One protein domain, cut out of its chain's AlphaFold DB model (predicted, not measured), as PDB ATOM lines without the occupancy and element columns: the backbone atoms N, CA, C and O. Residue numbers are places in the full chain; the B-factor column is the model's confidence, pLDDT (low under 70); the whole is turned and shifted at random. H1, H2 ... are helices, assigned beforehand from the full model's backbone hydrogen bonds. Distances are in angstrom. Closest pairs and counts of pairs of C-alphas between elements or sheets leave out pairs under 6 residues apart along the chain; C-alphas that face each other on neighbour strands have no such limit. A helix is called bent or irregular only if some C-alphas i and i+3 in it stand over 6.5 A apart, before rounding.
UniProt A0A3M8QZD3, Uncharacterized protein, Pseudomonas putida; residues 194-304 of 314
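AT A GLANCE: This is residues 194 to 304 of the 314 residues of an uncharacterized protein of Pseudomonas putida (UniProt A0A3M8QZD3). One long helix, H2, is the core; H5 packs across it at a steep tilt, while part of H4 and the small H6 pack on it elsewhere. H3 lies out past one end of H2, and a long loop, residues 194 to 218, reaches away from H5 and makes the long axis. The printed part has 111 residues with six named helices, H1 to H6 in chain order, and no named strand; its class is all helix. It is compact, with a radius of gyration of the C-alphas of 14.7 A and spans of 44 by 35 by 25 A.

HOW THE PARTS SIT: Begin at the hub, H2, residues 232 to 248, which is irregular, but only just: C-alphas 233 and 236 are 6.8 A apart. It touches H5, residues 284 to 296, at a steep tilt of 46 degrees, the same way; the closest C-alphas, of Tyr 236 and Ala 290, are 4.7 A apart. With residues 242 to 245 alone it touches H4, residues 263 to 278, at a shallow tilt of 26 degrees, opposite ways; the closest C-alphas are those of Tyr 242 and Pro 265, 6.0 A. With residues 240 to 244 alone it touches H6, residues 300 to 303; the closest C-alphas are those of Phe 241 and Trp 302, 6.1 A. H3, residues 254 to 260, and H4 meet only through their link. H1, residues 219 to 224, is near H4. Every O i to N i+4 pair is within hydrogen-bond range in H1, H3 and H5, 11 of 13 in H2 and 9 of 12 in H4; H6 is too short for such a pair.

IN THESE COORDINATES: Find C-alpha 232 at (11.257, 26.108, 197.758); from there H2 runs 25.3 A to C-alpha 248 at (22.267, 47.197, 206.494). H4 measures 20.7 A, H5 18.4 A, H3 10.2 A, H1 8.6 A and H6 4.9 A.

THE WHOLE: The two C-alphas farthest apart, of Glu 211 and Arg 285, are 43.8 A apart. The printed part has no cut, and no link between helices is long. Look for pLDDT under 70 at residues 194, 196, 201 to 217 and 304.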
ATOM      1  N   GLN A 194      23.915  20.435 211.025       68.62
ATOM      2  CA  GLN A 194      22.869  21.440 210.987       68.62
ATOM      3  C   GLN A 194      23.462  22.765 211.465       68.62
ATOM      4  O   GLN A 194      23.632  22.985 212.662       68.62
ATOM      5  N   THR A 195      23.752  23.667 210.533       70.62
ATOM      6  CA  THR A 195      24.041  25.059 210.881       70.62
ATOM      7  C   THR A 195      22.725  25.856 210.878       70.62
ATOM      8  O   THR A 195      21.756  25.471 210.213       70.62
ATOM      9  N   PRO A 196      22.645  26.995 211.585       67.88
ATOM     10  CA  PRO A 196      21.497  27.899 211.543       67.88
ATOM     11  C   PRO A 196      21.178  28.374 210.123       67.88
ATOM     12  O   PRO A 196      20.031  28.688 209.786       67.88
ATOM     13  N   VAL A 197      22.206  28.389 209.279       70.88
ATOM     14  CA  VAL A 197      22.182  28.888 207.917       70.88
ATOM     15  C   VAL A 197      21.759  27.796 206.929       70.88
ATOM     16  O   VAL A 197      20.751  27.958 206.239       70.88
ATOM     17  N   ALA A 198      22.484  26.676 206.895       75.31
ATOM     18  CA  ALA A 198      22.326  25.569 205.949       75.31
ATOM     19  C   ALA A 198      22.771  24.213 206.543       75.31
ATOM     20  O   ALA A 198      23.250  24.132 207.673       75.31
ATOM     21  N   LYS A 199      22.651  23.130 205.770       76.56
ATOM     22  CA  LYS A 199      23.246  21.825 206.101       76.56
ATOM     23  C   LYS A 199      24.601  21.699 205.402       76.56
ATOM     24  O   LYS A 199      24.660  21.911 204.193       76.56
ATOM     25  N   CYS A 200      25.668  21.378 206.136       74.81
ATOM     26  CA  CYS A 200      27.021  21.242 205.580       74.81
ATOM     27  C   CYS A 200      27.636  19.881 205.923       74.81
ATOM     28  O   CYS A 200      27.396  19.353 207.004       74.81
ATOM     29  N   SER A 201      28.412  19.300 205.002       64.75
ATOM     30  CA  SER A 201      29.102  18.020 205.225       64.75
ATOM     31  C   SER A 201      30.433  18.181 205.960       64.75
ATOM     32  O   SER A 201      30.844  17.265 206.653       64.75
ATOM     33  N   ASN A 202      31.107  19.325 205.795       61.19
ATOM     34  CA  ASN A 202      32.404  19.617 206.402       61.19
ATOM     35  C   ASN A 202      32.407  21.034 206.980       61.19
ATOM     36  O   ASN A 202      32.219  22.002 206.241       61.19
ATOM     37  N   ASP A 203      32.738  21.161 208.262       54.41
ATOM     38  CA  ASP A 203      33.004  22.461 208.889       54.41
ATOM     39  C   ASP A 203      34.371  23.035 208.461       54.41
ATOM     40  O   ASP A 203      34.604  24.232 208.565       54.41
ATOM     41  N   SER A 204      35.272  22.223 207.896       50.31
ATOM     42  CA  SER A 204      36.658  22.608 207.574       50.31
ATOM     43  C   SER A 204      36.844  23.506 206.343       50.31
ATOM     44  O   SER A 204      37.883  24.148 206.226       50.31
ATOM     45  N   ASN A 205      35.861  23.593 205.437       44.56
ATOM     46  CA  ASN A 205      35.878  24.555 204.318       44.56
ATOM     47  C   ASN A 205      35.268  25.916 204.703       44.56
ATOM     48  O   ASN A 205      35.088  26.783 203.844       44.56
ATOM     49  N   THR A 206      34.923  26.109 205.977       48.59
ATOM     50  CA  THR A 206      34.583  27.433 206.495       48.59
ATOM     51  C   THR A 206      35.875  28.208 206.772       48.59
ATOM     52  O   THR A 206      36.844  27.626 207.265       48.59
ATOM     53  N   PRO A 207      35.947  29.509 206.449       42.97
ATOM     54  CA  PRO A 207      37.077  30.340 206.833       42.97
ATOM     55  C   PRO A 207      37.008  30.644 208.336       42.97
ATOM     56  O   PRO A 207      36.713  31.762 208.713       42.97
ATOM     57  N   THR A 208      37.243  29.635 209.175       44.72
ATOM     58  CA  THR A 208      37.783  29.730 210.543       44.72
ATOM     59  C   THR A 208      38.070  28.309 211.039       44.72
ATOM     60  O   THR A 208      37.181  27.645 211.576       44.72
ATOM     61  N   PRO A 209      39.300  27.812 210.848       45.12
ATOM     62  CA  PRO A 209      39.761  26.617 211.519       45.12
ATOM     63  C   PRO A 209      40.214  26.986 212.934       45.12
ATOM     64  O   PRO A 209      40.965  27.939 213.126       45.12
ATOM     65  N   ASN A 210      39.816  26.140 213.879       44.72
ATOM     66  CA  ASN A 210      40.319  26.017 215.245       44.72
ATOM     67  C   ASN A 210      39.544  26.773 216.335       44.72
ATOM     68  O   ASN A 210      39.338  27.978 216.289       44.72
ATOM     69  N   GLU A 211      39.231  25.977 217.362       40.00
ATOM     70  CA  GLU A 211      38.750  26.324 218.701       40.00
ATOM     71  C   GLU A 211      37.224  26.436 218.892       40.00
ATOM     72  O   GLU A 211      36.559  27.363 218.455       40.00
ATOM     73  N   LYS A 212      36.695  25.454 219.645       39.53
ATOM     74  CA  LYS A 212      35.393  25.438 220.338       39.53
ATOM     75  C   LYS A 212      34.151  25.668 219.474       39.53
ATOM     76  O   LYS A 212      33.616  26.762 219.478       39.53
ATOM     77  N   GLN A 213      33.624  24.598 218.871       49.91
ATOM     78  CA  GLN A 213      32.194  24.441 218.531       49.91
ATOM     79  C   GLN A 213      31.508  25.734 218.032       49.91
ATOM     80  O   GLN A 213      30.414  26.085 218.471       49.91
ATOM     81  N   VAL A 214      32.183  26.478 217.147       52.66
ATOM     82  CA  VAL A 214      31.655  27.726 216.602       52.66
ATOM     83  C   VAL A 214      30.685  27.337 215.507       52.66
ATOM     84  O   VAL A 214      31.050  26.768 214.483       52.66
ATOM     85  N   ILE A 215      29.412  27.607 215.755       58.88
ATOM     86  CA  ILE A 215      28.347  27.354 214.800       58.88
ATOM     87  C   ILE A 215      28.563  28.273 213.586       58.88
ATOM     88  O   ILE A 215      28.524  29.493 213.725       58.88
ATOM     89  N   CYS A 216      28.768  27.706 212.391       64.69
ATOM     90  CA  CYS A 216      28.956  28.488 211.166       64.69
ATOM     91  C   CYS A 216      27.736  29.380 210.868       64.69
ATOM     92  O   CYS A 216      26.609  28.900 210.717       64.69
ATOM     93  N   THR A 217      27.971  30.689 210.746       67.62
ATOM     94  CA  THR A 217      26.955  31.711 210.433       67.62
ATOM     95  C   THR A 217      27.132  32.332 209.043       67.62
ATOM     96  O   THR A 217      26.338  33.188 208.642       67.62
ATOM     97  N   SER A 218      28.129  31.893 208.260       70.00
ATOM     98  CA  SER A 218      28.469  32.538 206.987       70.00
ATOM     99  C   SER A 218      27.595  32.088 205.813       70.00
ATOM    100  O   SER A 218      27.969  31.257 204.983       70.00
ATOM    101  N   PHE A 219      26.419  32.705 205.695       74.50
ATOM    102  CA  PHE A 219      25.519  32.467 204.563       74.50
ATOM    103  C   PHE A 219      26.056  32.967 203.222       74.50
ATOM    104  O   PHE A 219      25.712  32.415 202.179       74.50
ATOM    105  N   LEU A 220      26.943  33.964 203.232       73.94
ATOM    106  CA  LEU A 220      27.618  34.428 202.019       73.94
ATOM    107  C   LEU A 220      28.463  33.328 201.388       73.94
ATOM    108  O   LEU A 220      28.417  33.132 200.172       73.94
ATOM    109  N   ASN A 221      29.189  32.584 202.219       75.25
ATOM    110  CA  ASN A 221      29.979  31.455 201.758       75.25
ATOM    111  C   ASN A 221      29.083  30.300 201.304       75.25
ATOM    112  O   ASN A 221      29.388  29.678 200.289       75.25
ATOM    113  N   CYS A 222      27.931  30.077 201.949       77.31
ATOM    114  CA  CYS A 222      26.928  29.134 201.445       77.31
ATOM    115  C   CYS A 222      26.423  29.528 200.048       77.31
ATOM    116  O   CYS A 222      26.471  28.704 199.145       77.31
ATOM    117  N   LEU A 223      26.023  30.784 199.820       77.44
ATOM    118  CA  LEU A 223      25.545  31.246 198.505       77.44
ATOM    119  C   LEU A 223      26.611  31.170 197.401       77.44
ATOM    120  O   LEU A 223      26.270  31.090 196.223       77.44
ATOM    121  N   ARG A 224      27.895  31.197 197.771       73.19
ATOM    122  CA  ARG A 224      29.028  31.004 196.852       73.19
ATOM    123  C   ARG A 224      29.436  29.536 196.699       73.19
ATOM    124  O   ARG A 224      30.181  29.210 195.777       73.19
ATOM    125  N   CYS A 225      28.985  28.654 197.588       74.44
ATOM    126  CA  CYS A 225      29.351  27.246 197.577       74.44
ATOM    127  C   CYS A 225      28.673  26.527 196.409       74.44
ATOM    128  O   CYS A 225      27.455  26.557 196.248       74.44
ATOM    129  N   ARG A 226      29.473  25.810 195.615       70.75
ATOM    130  CA  ARG A 226      29.001  25.056 194.444       70.75
ATOM    131  C   ARG A 226      28.031  23.924 194.799       70.75
ATOM    132  O   ARG A 226      27.231  23.519 193.964       70.75
ATOM    133  N   HIS A 227      28.114  23.428 196.030       75.56
ATOM    134  CA  HIS A 227      27.274  22.356 196.563       75.56
ATOM    135  C   HIS A 227      26.040  22.879 197.307       75.56
ATOM    136  O   HIS A 227      25.280  22.087 197.861       75.56
ATOM    137  N   PHE A 228      25.833  24.198 197.356       80.69
ATOM    138  CA  PHE A 228      24.680  24.764 198.035       80.69
ATOM    139  C   PHE A 228      23.435  24.667 197.154       80.69
ATOM    140  O   PHE A 228      23.370  25.224 196.059       80.69
ATOM    141  N   VAL A 229      22.436  23.940 197.651       83.06
ATOM    142  CA  VAL A 229      21.159  23.728 196.971       83.06
ATOM    143  C   VAL A 229      20.079  24.503 197.712       83.06
ATOM    144  O   VAL A 229      19.924  24.352 198.920       83.06
ATOM    145  N   ILE A 230      19.324  25.319 196.974       86.69
ATOM    146  CA  ILE A 230      18.204  26.103 197.502       86.69
ATOM    147  C   ILE A 230      16.906  25.451 197.041       86.69
ATOM    148  O   ILE A 230      16.663  25.314 195.840       86.69
ATOM    149  N   THR A 231      16.063  25.064 197.992       87.50
ATOM    150  CA  THR A 231      14.736  24.506 197.718       87.50
ATOM    151  C   THR A 231      13.639  25.547 197.934       87.50
ATOM    152  O   THR A 231      13.875  26.629 198.472       87.50
ATOM    153  N   ALA A 232      12.403  25.223 197.539       85.88
ATOM    154  CA  ALA A 232      11.257  26.108 197.758       85.88
ATOM    155  C   ALA A 232      11.037  26.435 199.250       85.88
ATOM    156  O   ALA A 232      10.629  27.547 199.581       85.88
ATOM    157  N   ASN A 233      11.364  25.502 200.151       85.88
ATOM    158  CA  ASN A 233      11.234  25.700 201.597       85.88
ATOM    159  C   ASN A 233      12.274  26.690 202.148       85.88
ATOM    160  O   ASN A 233      12.039  27.332 203.170       85.88
ATOM    161  N   ASP A 234      13.400  26.855 201.452       88.00
ATOM    162  CA  ASP A 234      14.475  27.762 201.855       88.00
ATOM    163  C   ASP A 234      14.217  29.210 201.411       88.00
ATOM    164  O   ASP A 234      14.887  30.124 201.895       88.00
ATOM    165  N   LEU A 235      13.230  29.452 200.532       91.50
ATOM    166  CA  LEU A 235      12.928  30.784 199.989       91.50
ATOM    167  C   LEU A 235      12.615  31.805 201.085       91.50
ATOM    168  O   LEU A 235      13.081  32.938 201.018       91.50
ATOM    169  N   TYR A 236      11.876  31.407 202.123       90.88
ATOM    170  CA  TYR A 236      11.577  32.289 203.253       90.88
ATOM    171  C   TYR A 236      12.854  32.745 203.978       90.88
ATOM    172  O   TYR A 236      13.039  33.938 204.245       90.88
ATOM    173  N   LYS A 237      13.778  31.812 204.247       88.69
ATOM    174  CA  LYS A 237      15.066  32.118 204.883       88.69
ATOM    175  C   LYS A 237      15.951  32.965 203.960       88.69
ATOM    176  O   LYS A 237      16.562  33.925 204.427       88.69
ATOM    177  N   LEU A 238      15.973  32.657 202.662       90.56
ATOM    178  CA  LEU A 238      16.711  33.401 201.640       90.56
ATOM    179  C   LEU A 238      16.221  34.851 201.522       90.56
ATOM    180  O   LEU A 238      17.034  35.772 201.513       90.56
ATOM    181  N   PHE A 239      14.905  35.073 201.467       93.12
ATOM    182  CA  PHE A 239      14.352  36.424 201.369       93.12
ATOM    183  C   PHE A 239      14.475  37.211 202.671       93.12
ATOM    184  O   PHE A 239      14.670  38.423 202.635       93.12
ATOM    185  N   SER A 240      14.458  36.537 203.820       91.31
ATOM    186  CA  SER A 240      14.753  37.189 205.100       91.31
ATOM    187  C   SER A 240      16.183  37.740 205.120       91.31
ATOM    188  O   SER A 240      16.402  38.883 205.515       91.31
ATOM    189  N   PHE A 241      17.148  36.976 204.597       88.25
ATOM    190  CA  PHE A 241      18.512  37.463 204.401       88.25
ATOM    191  C   PHE A 241      18.598  38.601 203.377       88.25
ATOM    192  O   PHE A 241      19.258  39.610 203.622       88.25
ATOM    193  N   TYR A 242      17.908  38.460 202.243       90.75
ATOM    194  CA  TYR A 242      17.833  39.488 201.204       90.75
ATOM    195  C   TYR A 242      17.402  40.838 201.792       90.75
ATOM    196  O   TYR A 242      18.093  41.839 201.603       90.75
ATOM    197  N   PHE A 243      16.310  40.873 202.563       90.62
ATOM    198  CA  PHE A 243      15.842  42.108 203.197       90.62
ATOM    199  C   PHE A 243      16.787  42.598 204.295       90.62
ATOM    200  O   PHE A 243      16.986  43.810 204.418       90.62
ATOM    201  N   ARG A 244      17.444  41.688 205.028       86.69
ATOM    202  CA  ARG A 244      18.483  42.067 205.991       86.69
ATOM    203  C   ARG A 244      19.615  42.844 205.313       86.69
ATOM    204  O   ARG A 244      19.950  43.921 205.798       86.69
ATOM    205  N   ILE A 245      20.130  42.398 204.162       87.06
ATOM    206  CA  ILE A 245      21.180  43.127 203.417       87.06
ATOM    207  C   ILE A 245      20.747  44.553 203.056       87.06
ATOM    208  O   ILE A 245      21.544  45.491 203.148       87.06
ATOM    209  N   TYR A 246      19.493  44.736 202.632       88.00
ATOM    210  CA  TYR A 246      18.987  46.074 202.324       88.00
ATOM    211  C   TYR A 246      18.872  46.951 203.567       88.00
ATOM    212  O   TYR A 246      19.181  48.136 203.485       88.00
ATOM    213  N   SER A 247      18.488  46.387 204.715       85.56
ATOM    214  CA  SER A 247      18.437  47.138 205.975       85.56
ATOM    215  C   SER A 247      19.823  47.615 206.436       85.56
ATOM    216  O   SER A 247      19.952  48.720 206.960       85.56
ATOM    217  N   GLU A 248      20.880  46.839 206.160       82.31
ATOM    218  CA  GLU A 248      22.267  47.197 206.494       82.31
ATOM    219  C   GLU A 248      22.800  48.365 205.654       82.31
ATOM    220  O   GLU A 248      23.729  49.051 206.074       82.31
ATOM    221  N   ARG A 249      22.185  48.669 204.501       83.00
ATOM    222  CA  ARG A 249      22.575  49.806 203.650       83.00
ATOM    223  C   ARG A 249      22.552  51.145 204.390       83.00
ATOM    224  O   ARG A 249      23.336  52.026 204.056       83.00
ATOM    225  N   ASN A 250      21.666  51.285 205.375       82.50
ATOM    226  CA  ASN A 250      21.549  52.499 206.184       82.50
ATOM    227  C   ASN A 250      22.528  52.521 207.369       82.50
ATOM    228  O   ASN A 250      22.709  53.571 207.977       82.50
ATOM    229  N   LYS A 251      23.139  51.378 207.708       81.31
ATOM    230  CA  LYS A 251      24.036  51.215 208.862       81.31
ATOM    231  C   LYS A 251      25.517  51.281 208.485       81.31
ATOM    232  O   LYS A 251      26.334  51.657 209.317       81.31
ATOM    233  N   ILE A 252      25.871  50.938 207.245       82.94
ATOM    234  CA  ILE A 252      27.261  50.944 206.765       82.94
ATOM    235  C   ILE A 252      27.493  52.022 205.702       82.94
ATOM    236  O   ILE A 252      26.568  52.486 205.037       82.94
ATOM    237  N   SER A 253      28.756  52.411 205.499       85.19
ATOM    238  CA  SER A 253      29.099  53.393 204.463       85.19
ATOM    239  C   SER A 253      28.688  52.916 203.062       85.19
ATOM    240  O   SER A 253      28.859  51.745 202.707       85.19
ATOM    241  N   LYS A 254      28.202  53.848 202.231       85.81
ATOM    242  CA  LYS A 254      27.749  53.570 200.857       85.81
ATOM    243  C   LYS A 254      28.805  52.818 200.036       85.81
ATOM    244  O   LYS A 254      28.476  51.834 199.381       85.81
ATOM    245  N   HIS A 255      30.065  53.249 200.113       84.56
ATOM    246  CA  HIS A 255      31.157  52.639 199.355       84.56
ATOM    247  C   HIS A 255      31.417  51.183 199.771       84.56
ATOM    248  O   HIS A 255      31.586  50.314 198.915       84.56
ATOM    249  N   ARG A 256      31.385  50.892 201.079       80.69
ATOM    250  CA  ARG A 256      31.553  49.525 201.591       80.69
ATOM    251  C   ARG A 256      30.383  48.631 201.183       80.69
ATOM    252  O   ARG A 256      30.609  47.537 200.676       80.69
ATOM    253  N   TRP A 257      29.146  49.116 201.313       85.25
ATOM    254  CA  TRP A 257      27.959  48.366 200.885       85.25
ATOM    255  C   TRP A 257      28.009  48.004 199.397       85.25
ATOM    256  O   TRP A 257      27.732  46.865 199.016       85.25
ATOM    257  N   GLU A 258      28.406  48.960 198.555       84.56
ATOM    258  CA  GLU A 258      28.558  48.743 197.116       84.56
ATOM    259  C   GLU A 258      29.601  47.665 196.803       84.56
ATOM    260  O   GLU A 258      29.343  46.812 195.954       84.56
ATOM    261  N   LYS A 259      30.730  47.654 197.517       81.62
ATOM    262  CA  LYS A 259      31.819  46.695 197.299       81.62
ATOM    263  C   LYS A 259      31.505  45.285 197.809       81.62
ATOM    264  O   LYS A 259      31.841  44.314 197.137       81.62
ATOM    265  N   GLU A 260      30.910  45.166 198.993       78.94
ATOM    266  CA  GLU A 260      30.851  43.889 199.723       78.94
ATOM    267  C   GLU A 260      29.481  43.214 199.690       78.94
ATOM    268  O   GLU A 260      29.414  41.990 199.788       78.94
ATOM    269  N   LEU A 261      28.391  43.977 199.548       82.00
ATOM    270  CA  LEU A 261      27.041  43.435 199.707       82.00
ATOM    271  C   LEU A 261      26.138  43.606 198.482       82.00
ATOM    272  O   LEU A 261      25.237  42.794 198.268       82.00
ATOM    273  N   SER A 262      26.368  44.624 197.650       84.75
ATOM    274  CA  SER A 262      25.451  44.978 196.554       84.75
ATOM    275  C   SER A 262      25.269  43.884 195.493       84.75
ATOM    276  O   SER A 262      24.220  43.809 194.846       84.75
ATOM    277  N   HIS A 263      26.266  43.013 195.310       84.00
ATOM    278  CA  HIS A 263      26.190  41.907 194.358       84.00
ATOM    279  C   HIS A 263      25.288  40.771 194.836       84.00
ATOM    280  O   HIS A 263      24.822  39.996 194.007       84.00
ATOM    281  N   ILE A 264      25.021  40.655 196.139       86.12
ATOM    282  CA  ILE A 264      24.307  39.501 196.691       86.12
ATOM    283  C   ILE A 264      22.810  39.546 196.363       86.12
ATOM    284  O   ILE A 264      22.323  38.549 195.833       86.12
ATOM    285  N   PRO A 265      22.069  40.658 196.573       88.69
ATOM    286  CA  PRO A 265      20.683  40.740 196.115       88.69
ATOM    287  C   PRO A 265      20.551  40.467 194.615       88.69
ATOM    288  O   PRO A 265      19.678  39.716 194.197       88.69
ATOM    289  N   ARG A 266      21.488  40.994 193.812       87.50
ATOM    290  CA  ARG A 266      21.538  40.750 192.363       87.50
ATOM    291  C   ARG A 266      21.768  39.279 192.039       87.50
ATOM    292  O   ARG A 266      21.173  38.771 191.095       87.50
ATOM    293  N   LEU A 267      22.624  38.596 192.801       87.38
ATOM    294  CA  LEU A 267      22.848  37.161 192.661       87.38
ATOM    295  C   LEU A 267      21.566  36.384 192.968       87.38
ATOM    296  O   LEU A 267      21.180  35.514 192.191       87.38
ATOM    297  N   ILE A 268      20.874  36.730 194.052       90.62
ATOM    298  CA  ILE A 268      19.610  36.089 194.422       90.62
ATOM    299  C   ILE A 268      18.571  36.288 193.313       90.62
ATOM    300  O   ILE A 268      18.053  35.303 192.791       90.62
ATOM    301  N   ASP A 269      18.310  37.522 192.889       90.62
ATOM    302  CA  ASP A 269      17.281  37.794 191.884       90.62
ATOM    303  C   ASP A 269      17.627  37.185 190.512       90.62
ATOM    304  O   ASP A 269      16.807  36.478 189.923       90.62
ATOM    305  N   ASN A 270      18.853  37.395 190.018       87.94
ATOM    306  CA  ASN A 270      19.218  37.034 188.645       87.94
ATOM    307  C   ASN A 270      19.678  35.581 188.483       87.94
ATOM    308  O   ASN A 270      19.507  35.014 187.407       87.94
ATOM    309  N   TYR A 271      20.285  34.977 189.509       84.75
ATOM    310  CA  TYR A 271      20.850  33.626 189.404       84.75
ATOM    311  C   TYR A 271      20.087  32.574 190.197       84.75
ATOM    312  O   TYR A 271      20.088  31.422 189.781       84.75
ATOM    313  N   VAL A 272      19.436  32.923 191.310       88.31
ATOM    314  CA  VAL A 272      18.633  31.950 192.069       88.31
ATOM    315  C   VAL A 272      17.186  31.981 191.587       88.31
ATOM    316  O   VAL A 272      16.646  30.958 191.169       88.31
ATOM    317  N   ILE A 273      16.560  33.158 191.606       93.00
ATOM    318  CA  ILE A 273      15.131  33.302 191.326       93.00
ATOM    319  C   ILE A 273      14.837  33.211 189.832       93.00
ATOM    320  O   ILE A 273      14.024  32.377 189.434       93.00
ATOM    321  N   ALA A 274      15.508  34.004 188.992       91.62
ATOM    322  CA  ALA A 274      15.251  33.988 187.552       91.62
ATOM    323  C   ALA A 274      15.554  32.618 186.919       91.62
ATOM    324  O   ALA A 274      14.756  32.113 186.130       91.62
ATOM    325  N   GLU A 275      16.652  31.963 187.308       88.12
ATOM    326  CA  GLU A 275      16.948  30.595 186.861       88.12
ATOM    327  C   GLU A 275      15.964  29.566 187.422       88.12
ATOM    328  O   GLU A 275      15.554  28.662 186.695       88.12
ATOM    329  N   GLY A 276      15.560  29.698 188.688       87.75
ATOM    330  CA  GLY A 276      14.564  28.823 189.300       87.75
ATOM    331  C   GLY A 276      13.204  28.904 188.603       87.75
ATOM    332  O   GLY A 276      12.586  27.868 188.358       87.75
ATOM    333  N   LEU A 277      12.779  30.107 188.203       92.19
ATOM    334  CA  LEU A 277      11.589  30.338 187.377       92.19
ATOM    335  C   LEU A 277      11.764  29.766 185.966       92.19
ATOM    336  O   LEU A 277      10.912  29.013 185.496       92.19
ATOM    337  N   ARG A 278      12.892  30.057 185.303       90.81
ATOM    338  CA  ARG A 278      13.199  29.571 183.944       90.81
ATOM    339  C   ARG A 278      13.187  28.044 183.855       90.81
ATOM    340  O   ARG A 278      12.783  27.491 182.836       90.81
ATOM    341  N   ARG A 279      13.644  27.364 184.909       84.69
ATOM    342  CA  ARG A 279      13.674  25.896 185.013       84.69
ATOM    343  C   ARG A 279      12.373  25.298 185.560       84.69
ATOM    344  O   ARG A 279      12.275  24.078 185.627       84.69
ATOM    345  N   GLY A 280      11.405  26.122 185.967       86.62
ATOM    346  CA  GLY A 280      10.139  25.676 186.559       86.62
ATOM    347  C   GLY A 280      10.273  25.053 187.955       86.62
ATOM    348  O   GLY A 280       9.355  24.370 188.403       86.62
ATOM    349  N   ILE A 281      11.401  25.267 188.639       87.69
ATOM    350  CA  ILE A 281      11.655  24.768 190.001       87.69
ATOM    351  C   ILE A 281      10.849  25.588 191.013       87.69
ATOM    352  O   ILE A 281      10.276  25.037 191.952       87.69
ATOM    353  N   PHE A 282      10.788  26.905 190.807       92.50
ATOM    354  CA  PHE A 282       9.997  27.819 191.625       92.50
ATOM    355  C   PHE A 282       8.777  28.304 190.851       92.50
ATOM    356  O   PHE A 282       8.850  28.568 189.650       92.50
ATOM    357  N   LYS A 283       7.654  28.464 191.551       93.19
ATOM    358  CA  LYS A 283       6.464  29.146 191.032       93.19
ATOM    359  C   LYS A 283       6.453  30.589 191.520       93.19
ATOM    360  O   LYS A 283       6.787  30.841 192.676       93.19
ATOM    361  N   GLN A 284       5.981  31.513 190.682       93.75
ATOM    362  CA  GLN A 284       5.897  32.938 191.030       93.75
ATOM    363  C   GLN A 284       5.166  33.168 192.362       93.75
ATOM    364  O   GLN A 284       5.684  33.835 193.248       93.75
ATOM    365  N   ARG A 285       4.037  32.478 192.561       93.62
ATOM    366  CA  ARG A 285       3.273  32.516 193.813       93.62
ATOM    367  C   ARG A 285       4.121  32.190 195.053       93.62
ATOM    368  O   ARG A 285       4.008  32.889 196.050       93.62
ATOM    369  N   GLN A 286       4.968  31.158 194.994       93.25
ATOM    370  CA  GLN A 286       5.805  30.755 196.134       93.25
ATOM    371  C   GLN A 286       6.841  31.828 196.472       93.25
ATOM    372  O   GLN A 286       7.139  32.063 197.640       93.25
ATOM    373  N   ILE A 287       7.387  32.482 195.446       94.00
ATOM    374  CA  ILE A 287       8.338  33.581 195.606       94.00
ATOM    375  C   ILE A 287       7.652  34.778 196.261       94.00
ATOM    376  O   ILE A 287       8.185  35.322 197.225       94.00
ATOM    377  N   ASP A 288       6.475  35.159 195.772       94.56
ATOM    378  CA  ASP A 288       5.737  36.318 196.276       94.56
ATOM    379  C   ASP A 288       5.275  36.102 197.722       94.56
ATOM    380  O   ASP A 288       5.458  36.978 198.568       94.56
ATOM    381  N   GLU A 289       4.756  34.911 198.039       94.69
ATOM    382  CA  GLU A 289       4.385  34.518 199.404       94.69
ATOM    383  C   GLU A 289       5.597  34.541 200.341       94.69
ATOM    384  O   GLU A 289       5.527  35.125 201.424       94.69
ATOM    385  N   ALA A 290       6.728  33.963 199.923       94.19
ATOM    386  CA  ALA A 290       7.941  33.937 200.732       94.19
ATOM    387  C   ALA A 290       8.547  35.337 200.926       94.19
ATOM    388  O   ALA A 290       9.007  35.645 202.026       94.19
ATOM    389  N   LYS A 291       8.516  36.203 199.902       94.38
ATOM    390  CA  LYS A 291       8.932  37.613 200.005       94.38
ATOM    391  C   LYS A 291       8.027  38.382 200.966       94.38
ATOM    392  O   LYS A 291       8.533  39.048 201.865       94.38
ATOM    393  N   ALA A 292       6.708  38.266 200.811       94.06
ATOM    394  CA  ALA A 292       5.745  38.942 201.676       94.06
ATOM    395  C   ALA A 292       5.874  38.482 203.135       94.06
ATOM    396  O   ALA A 292       5.831  39.307 204.050       94.06
ATOM    397  N   LEU A 293       6.075  37.179 203.355       93.50
ATOM    398  CA  LEU A 293       6.315  36.619 204.680       93.50
ATOM    399  C   LEU A 293       7.617  37.158 205.276       93.50
ATOM    400  O   LEU A 293       7.584  37.696 206.373       93.50
ATOM    401  N   ALA A 294       8.729  37.093 204.538       93.38
ATOM    402  CA  ALA A 294      10.033  37.576 204.994       93.38
ATOM    403  C   ALA A 294      10.057  39.078 205.308       93.38
ATOM    404  O   ALA A 294      10.801  39.505 206.187       93.38
ATOM    405  N   GLN A 295       9.256  39.882 204.607       90.44
ATOM    406  CA  GLN A 295       9.155  41.316 204.863       90.44
ATOM    407  C   GLN A 295       8.328  41.630 206.118       90.44
ATOM    408  O   GLN A 295       8.677  42.542 206.862       90.44
ATOM    409  N   LYS A 296       7.233  40.890 206.355       90.56
ATOM    410  CA  LYS A 296       6.353  41.091 207.520       90.56
ATOM    411  C   LYS A 296       6.914  40.475 208.797       90.56
ATOM    412  O   LYS A 296       6.791  41.055 209.868       90.56
ATOM    413  N   ASN A 297       7.479  39.283 208.678       91.00
ATOM    414  CA  ASN A 297       8.024  38.503 209.774       91.00
ATOM    415  C   ASN A 297       9.322  37.856 209.283       91.00
ATOM    416  O   ASN A 297       9.265  36.776 208.702       91.00
ATOM    417  N   PRO A 298      10.478  38.523 209.421       88.00
ATOM    418  CA  PRO A 298      11.739  37.949 208.985       88.00
ATOM    419  C   PRO A 298      12.070  36.694 209.797       88.00
ATOM    420  O   PRO A 298      11.789  36.608 210.993       88.00
ATOM    421  N   HIS A 299      12.717  35.721 209.155       86.69
ATOM    422  CA  HIS A 299      13.147  34.490 209.809       86.69
ATOM    423  C   HIS A 299      13.953  34.802 211.088       86.69
ATOM    424  O   HIS A 299      14.872  35.616 210.999       86.69
ATOM    425  N   PRO A 300      13.703  34.126 212.234       83.62
ATOM    426  CA  PRO A 300      14.309  34.447 213.536       83.62
ATOM    427  C   PRO A 300      15.829  34.652 213.518       83.62
ATOM    428  O   PRO A 300      16.363  35.566 214.135       83.62
ATOM    429  N   PHE A 301      16.530  33.821 212.743       77.75
ATOM    430  CA  PHE A 301      17.978  33.933 212.548       77.75
ATOM    431  C   PHE A 301      18.439  35.279 211.945       77.75
ATOM    432  O   PHE A 301      19.529  35.739 212.256       77.75
ATOM    433  N   TRP A 302      17.624  35.904 211.092       80.00
ATOM    434  CA  TRP A 302      17.917  37.184 210.434       80.00
ATOM    435  C   TRP A 302      17.193  38.379 211.073       80.00
ATOM    436  O   TRP A 302      17.556  39.524 210.790       80.00
ATOM    437  N   SER A 303      16.174  38.122 211.903       72.00
ATOM    438  CA  SER A 303      15.376  39.153 212.573       72.00
ATOM    439  C   SER A 303      16.017  39.685 213.853       72.00
ATOM    440  O   SER A 303      15.780  40.838 214.199       72.00
ATOM    441  N   ALA A 304      16.820  38.877 214.548       56.44
ATOM    442  CA  ALA A 304      17.424  39.265 215.815       56.44
ATOM    443  C   ALA A 304      18.706  40.106 215.641       56.44
ATOM    444  O   ALA A 304      19.481  39.932 214.695       56.44
TER     445      ALA A 304